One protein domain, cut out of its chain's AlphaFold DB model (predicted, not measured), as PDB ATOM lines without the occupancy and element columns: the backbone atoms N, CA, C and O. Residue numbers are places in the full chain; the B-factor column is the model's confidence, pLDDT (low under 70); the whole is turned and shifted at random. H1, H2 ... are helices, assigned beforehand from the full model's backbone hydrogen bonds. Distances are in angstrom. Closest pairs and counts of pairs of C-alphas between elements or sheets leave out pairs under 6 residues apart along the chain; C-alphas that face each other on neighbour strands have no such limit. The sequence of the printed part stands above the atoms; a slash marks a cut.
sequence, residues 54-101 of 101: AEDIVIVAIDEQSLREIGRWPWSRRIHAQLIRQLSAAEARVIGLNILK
ATOM      1  N   ALA A  54      34.998  -1.377  71.077       88.25
ATOM      2  CA  ALA A  54      33.972  -1.872  71.980       88.25
ATOM      3  C   ALA A  54      34.202  -1.277  73.379       88.25
ATOM      4  O   ALA A  54      35.325  -1.301  73.884       88.25
ATOM      5  N   GLU A  55      33.149  -0.734  73.988       90.50
ATOM      6  CA  GLU A  55      33.219  -0.090  75.309       90.50
ATOM      7  C   GLU A  55      33.410  -1.103  76.452       90.50
ATOM      8  O   GLU A  55      33.775  -0.728  77.563       90.50
ATOM      9  N   ASP A  56      33.193  -2.392  76.181       92.75
ATOM     10  CA  ASP A  56      33.254  -3.504  77.133       92.75
ATOM     11  C   ASP A  56      34.570  -4.302  77.073       92.75
ATOM     12  O   ASP A  56      34.701  -5.344  77.721       92.75
ATOM     13  N   ILE A  57      35.566  -3.826  76.317       92.94
ATOM     14  CA  ILE A  57      36.890  -4.454  76.226       92.94
ATOM     15  C   ILE A  57      37.909  -3.661  77.044       92.94
ATOM     16  O   ILE A  57      38.166  -2.487  76.789       92.94
ATOM     17  N   VAL A  58      38.571  -4.349  77.977       93.56
ATOM     18  CA  VAL A  58      39.675  -3.798  78.775       93.56
ATOM     19  C   VAL A  58      40.983  -4.495  78.409       93.56
ATOM     20  O   VAL A  58      41.055  -5.724  78.352       93.56
ATOM     21  N   ILE A  59      42.036  -3.705  78.191       94.19
ATOM     22  CA  ILE A  59      43.395  -4.204  77.958       94.19
ATOM     23  C   ILE A  59      44.186  -4.083  79.258       94.19
ATOM     24  O   ILE A  59      44.434  -2.984  79.746       94.19
ATOM     25  N   VAL A  60      44.622  -5.224  79.790       94.00
ATOM     26  CA  VAL A  60      45.548  -5.283  80.926       94.00
ATOM     27  C   VAL A  60      46.959  -5.439  80.376       94.00
ATOM     28  O   VAL A  60      47.348  -6.524  79.940       94.00
ATOM     29  N   ALA A  61      47.704  -4.337  80.336       94.12
ATOM     30  CA  ALA A  61      49.068  -4.320  79.827       94.12
ATOM     31  C   ALA A  61      50.071  -4.800  80.886       94.12
ATOM     32  O   ALA A  61      49.896  -4.562  82.077       94.12
ATOM     33  N   ILE A  62      51.140  -5.455  80.429       92.50
ATOM     34  CA  ILE A  62      52.341  -5.710  81.228       92.50
ATOM     35  C   ILE A  62      53.393  -4.720  80.747       92.50
ATOM     36  O   ILE A  62      53.857  -4.809  79.609       92.50
ATOM     37  N   ASP A  63      53.740  -3.775  81.606       93.81
ATOM     38  CA  ASP A  63      54.696  -2.711  81.323       93.81
ATOM     39  C   ASP A  63      55.931  -2.796  82.235       93.81
ATOM     40  O   ASP A  63      56.071  -3.690  83.073       93.81
ATOM     41  N   GLU A  64      56.848  -1.843  82.079       95.50
ATOM     42  CA  GLU A  64      58.074  -1.794  82.876       95.50
ATOM     43  C   GLU A  64      57.783  -1.653  84.379       95.50
ATOM     44  O   GLU A  64      58.520  -2.186  85.206       95.50
ATOM     45  N   GLN A  65      56.702  -0.964  84.762       96.38
ATOM     46  CA  GLN A  65      56.307  -0.865  86.166       96.38
ATOM     47  C   GLN A  65      55.913  -2.232  86.725       96.38
ATOM     48  O   GLN A  65      56.427  -2.640  87.767       96.38
ATOM     49  N   SER A  66      55.094  -2.970  85.984       95.00
ATOM     50  CA  SER A  66      54.679  -4.328  86.328       95.00
ATOM     51  C   SER A  66      55.886  -5.251  86.524       95.00
ATOM     52  O   SER A  66      55.932  -6.028  87.477       95.00
ATOM     53  N   LEU A  67      56.898  -5.150  85.652       95.94
ATOM     54  CA  LEU A  67      58.125  -5.947  85.756       95.94
ATOM     55  C   LEU A  67      58.983  -5.560  86.966       95.94
ATOM     56  O   LEU A  67      59.577  -6.438  87.594       95.94
ATOM     57  N   ARG A  68      59.039  -4.272  87.322       96.56
ATOM     58  CA  ARG A  68      59.736  -3.822  88.537       96.56
ATOM     59  C   ARG A  68      59.051  -4.319  89.810       96.56
ATOM     60  O   ARG A  68      59.743  -4.673  90.759       96.56
ATOM     61  N   GLU A  69      57.721  -4.351  89.829       96.44
ATOM     62  CA  GLU A  69      56.935  -4.727  91.012       96.44
ATOM     63  C   GLU A  69      56.821  -6.247  91.200       96.44
ATOM     64  O   GLU A  69      56.966  -6.757  92.311       96.44
ATOM     65  N   ILE A  70      56.567  -6.988  90.119       95.50
ATOM     66  CA  ILE A  70      56.295  -8.434  90.158       95.50
ATOM     67  C   ILE A  70      57.573  -9.249  89.918       95.50
ATOM     68  O   ILE A  70      57.705 -10.383  90.389       95.50
ATOM     69  N   GLY A  71      58.525  -8.667  89.192       94.62
ATOM     70  CA  GLY A  71      59.791  -9.276  88.820       94.62
ATOM     71  C   GLY A  71      59.909  -9.541  87.321       94.62
ATOM     72  O   GLY A  71      59.010  -9.286  86.516       94.62
ATOM     73  N   ARG A  72      61.062 -10.090  86.938       93.62
ATOM     74  CA  ARG A  72      61.423 -10.327  85.540       93.62
ATOM     75  C   ARG A  72      60.499 -11.357  84.874       93.62
ATOM     76  O   ARG A  72      60.220 -12.418  85.430       93.62
ATOM     77  N   TRP A  73      60.092 -11.063  83.644       92.44
ATOM     78  CA  TRP A  73      59.407 -12.001  82.751       92.44
ATOM     79  C   TRP A  73      60.360 -13.109  82.235       92.44
ATOM     80  O   TRP A  73      61.548 -12.828  82.052       92.44
ATOM     81  N   PRO A  74      59.904 -14.344  81.935       93.00
ATOM     82  CA  PRO A  74      58.544 -14.865  82.053       93.00
ATOM     83  C   PRO A  74      58.159 -15.202  83.489       93.00
ATOM     84  O   PRO A  74      58.876 -15.894  84.211       93.00
ATOM     85  N   TRP A  75      56.979 -14.740  83.898       93.94
ATOM     86  CA  TRP A  75      56.452 -15.049  85.220       93.94
ATOM     87  C   TRP A  75      56.016 -16.509  85.338       93.94
ATOM     88  O   TRP A  75      55.606 -17.158  84.373       93.94
ATOM     89  N   SER A  76      56.018 -17.025  86.568       94.62
ATOM     90  CA  SER A  76      55.475 -18.358  86.841       94.62
ATOM     91  C   SER A  76      53.974 -18.440  86.518       94.62
ATOM     92  O   SER A  76      53.232 -17.454  86.593       94.62
ATOM     93  N   ARG A  77      53.478 -19.652  86.238       94.00
ATOM     94  CA  ARG A  77      52.039 -19.898  86.018       94.00
ATOM     95  C   ARG A  77      51.169 -19.507  87.217       94.00
ATOM     96  O   ARG A  77      49.998 -19.197  87.037       94.00
ATOM     97  N   ARG A  78      51.733 -19.484  88.431       96.25
ATOM     98  CA  ARG A  78      51.024 -19.056  89.644       96.25
ATOM     99  C   ARG A  78      50.577 -17.596  89.553       96.25
ATOM    100  O   ARG A  78      49.452 -17.295  89.939       96.25
ATOM    101  N   ILE A  79      51.438 -16.725  89.024       95.50
ATOM    102  CA  ILE A  79      51.150 -15.293  88.858       95.50
ATOM    103  C   ILE A  79      50.055 -15.103  87.808       95.50
ATOM    104  O   ILE A  79      49.053 -14.449  88.074       95.50
ATOM    105  N   HIS A  80      50.171 -15.789  86.669       95.00
ATOM    106  CA  HIS A  80      49.134 -15.788  85.636       95.00
ATOM    107  C   HIS A  80      47.780 -16.276  86.174       95.00
ATOM    108  O   HIS A  80      46.756 -15.640  85.949       95.00
ATOM    109  N   ALA A  81      47.760 -17.367  86.947       96.56
ATOM    110  CA  ALA A  81      46.532 -17.881  87.546       96.56
ATOM    111  C   ALA A  81      45.912 -16.901  88.556       96.56
ATOM    112  O   ALA A  81      44.692 -16.834  88.676       96.56
ATOM    113  N   GLN A  82      46.736 -16.145  89.288       96.62
ATOM    114  CA  GLN A  82      46.255 -15.096  90.186       96.62
ATOM    115  C   GLN A  82      45.599 -13.950  89.410       96.62
ATOM    116  O   GLN A  82      44.492 -13.559  89.775       96.62
ATOM    117  N   LEU A  83      46.221 -13.487  88.323       95.25
ATOM    118  CA  LEU A  83      45.652 -12.459  87.449       95.25
ATOM    119  C   LEU A  83      44.301 -12.902  86.870       95.25
ATOM    120  O   LEU A  83      43.313 -12.184  86.973       95.25
ATOM    121  N   ILE A  84      44.227 -14.127  86.338       96.75
ATOM    122  CA  ILE A  84      42.984 -14.681  85.781       96.75
ATOM    123  C   ILE A  84      41.878 -14.731  86.842       96.75
ATOM    124  O   ILE A  84      40.741 -14.366  86.551       96.75
ATOM    125  N   ARG A  85      42.192 -15.151  88.077       97.88
ATOM    126  CA  ARG A  85      41.208 -15.173  89.173       97.88
ATOM    127  C   ARG A  85      40.697 -13.778  89.520       97.88
ATOM    128  O   ARG A  85      39.504 -13.633  89.750       97.88
ATOM    129  N   GLN A  86      41.569 -12.770  89.541       97.00
ATOM    130  CA  GLN A  86      41.168 -11.383  89.797       97.00
ATOM    131  C   GLN A  86      40.250 -10.852  88.692       97.00
ATOM    132  O   GLN A  86      39.201 -10.295  88.996       97.00
ATOM    133  N   LEU A  87      40.586 -11.100  87.423       96.94
ATOM    134  CA  LEU A  87      39.744 -10.708  86.287       96.94
ATOM    135  C   LEU A  87      38.400 -11.444  86.278       96.94
ATOM    136  O   LEU A  87      37.370 -10.850  85.982       96.94
ATOM    137  N   SER A  88      38.395 -12.722  86.660       97.19
ATOM    138  CA  SER A  88      37.157 -13.503  86.781       97.19
ATOM    139  C   SER A  88      36.269 -12.980  87.912       97.19
ATOM    140  O   SER A  88      35.055 -12.920  87.760       97.19
ATOM    141  N   ALA A  89      36.865 -12.577  89.040       98.00
ATOM    142  CA  ALA A  89      36.140 -11.969  90.157       98.00
ATOM    143  C   ALA A  89      35.591 -10.574  89.817       98.00
ATOM    144  O   ALA A  89      34.597 -10.159  90.399       98.00
ATOM    145  N   ALA A  90      36.205  -9.879  88.857       96.12
ATOM    146  CA  ALA A  90      35.698  -8.642  88.268       96.12
ATOM    147  C   ALA A  90      34.650  -8.883  87.158       96.12
ATOM    148  O   ALA A  90      34.389  -7.988  86.363       96.12
ATOM    149  N   GLU A  91      34.079 -10.091  87.082       95.69
ATOM    150  CA  GLU A  91      33.007 -10.471  86.150       95.69
ATOM    151  C   GLU A  91      33.385 -10.398  84.658       95.69
ATOM    152  O   GLU A  91      32.522 -10.287  83.785       95.69
ATOM    153  N   ALA A  92      34.676 -10.526  84.323       96.88
ATOM    154  CA  ALA A  92      35.099 -10.616  82.927       96.88
ATOM    155  C   ALA A  92      34.473 -11.845  82.237       96.88
ATOM    156  O   ALA A  92      34.744 -12.991  82.602       96.88
ATOM    157  N   ARG A  93      33.674 -11.615  81.186       96.06
ATOM    158  CA  ARG A  93      32.982 -12.683  80.440       96.06
ATOM    159  C   ARG A  93      33.939 -13.613  79.688       96.06
ATOM    160  O   ARG A  93      33.672 -14.805  79.560       96.06
ATOM    161  N   VAL A  94      35.023 -13.059  79.146       96.69
ATOM    162  CA  VAL A  94      36.060 -13.776  78.393       96.69
ATOM    163  C   VAL A  94      37.413 -13.167  78.747       96.69
ATOM    164  O   VAL A  94      37.549 -11.949  78.784       96.69
ATOM    165  N   ILE A  95      38.423 -14.010  78.975       96.81
ATOM    166  CA  ILE A  95      39.798 -13.575  79.250       96.81
ATOM    167  C   ILE A  95      40.706 -14.106  78.140       96.81
ATOM    168  O   ILE A  95      40.925 -15.312  78.026       96.81
ATOM    169  N   GLY A  96      41.233 -13.196  77.319       95.69
ATOM    170  CA  GLY A  96      42.240 -13.496  76.303       95.69
ATOM    171  C   GLY A  96      43.647 -13.269  76.848       95.69
ATOM    172  O   GLY A  96      43.937 -12.208  77.392       95.69
ATOM    173  N   LEU A  97      44.532 -14.253  76.690       93.56
ATOM    174  CA  LEU A  97      45.939 -14.130  77.067       93.56
ATOM    175  C   LEU A  97      46.795 -14.067  75.807       93.56
ATOM    176  O   LEU A  97      46.874 -15.042  75.061       93.56
ATOM    177  N   ASN A  98      47.457 -12.932  75.596       91.31
ATOM    178  CA  ASN A  98      48.475 -12.796  74.564       91.31
ATOM    179  C   ASN A  98      49.860 -12.945  75.200       91.31
ATOM    180  O   ASN A  98      50.403 -12.001  75.765       91.31
ATOM    181  N   ILE A  99      50.398 -14.159  75.144       82.88
ATOM    182  CA  ILE A  99      51.714 -14.500  75.683       82.88
ATOM    183  C   ILE A  99      52.597 -14.845  74.487       82.88
ATOM    184  O   ILE A  99      52.446 -15.912  73.889       82.88
ATOM    185  N   LEU A 100      53.502 -13.935  74.131       73.75
ATOM    186  CA  LEU A 100      54.517 -14.198  73.114       73.75
ATOM    187  C   LEU A 100      55.600 -15.107  73.722       73.75
ATOM    188  O   LEU A 100      55.981 -14.927  74.881       73.75
ATOM    189  N   LYS A 101      56.027 -16.119  72.960       59.25
ATOM    190  CA  LYS A 101      57.140 -17.006  73.329       59.25
ATOM    191  C   LYS A 101      58.480 -16.362  73.017       59.25
ATOM    192  O   LYS A 101      58.559 -15.693  71.965       59.25
TER     193      LYS A 101
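Overview. This is residues 54 to 101 of the 101 residues of the protein "Adenylate cyclase" of Candidatus Accumulibacter phosphatis (UniProt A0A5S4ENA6). The chain makes three passes along the longest axis: residues 54 to 63 run out as a strand-like loop to the small helix H1 at one end, the longer helix H2 comes back, and the tail of residues 90 to 101 runs out again. The printed part has 48 residues with two named helices, H1 then H2, and no named strand; the class is all helix, though just 20 residues are in named elements. It is only just loose, close to compact, with a radius of gyration of the C-alphas of 11.7 A and spans of 30 by 21 by 21 A.

Along the chain. H1, residues 64 to 70, begins at C-alpha 64 (58.074, -1.794, 82.876). H2, residues 77 to 89, is 18.2 A long and ends at C-alpha 89 (36.140, -11.969, 90.157).

Arrangement. H1 and H2 are apart, joined by a short link of 6 residues. In both, every O i to N i+4 pair is within hydrogen-bond range.

Size, cuts and confidence. The farthest C-alphas, of Ala 54 and Arg 72, are 31.8 A apart. The printed part has no cut; residue 101 alone is under pLDDT 70.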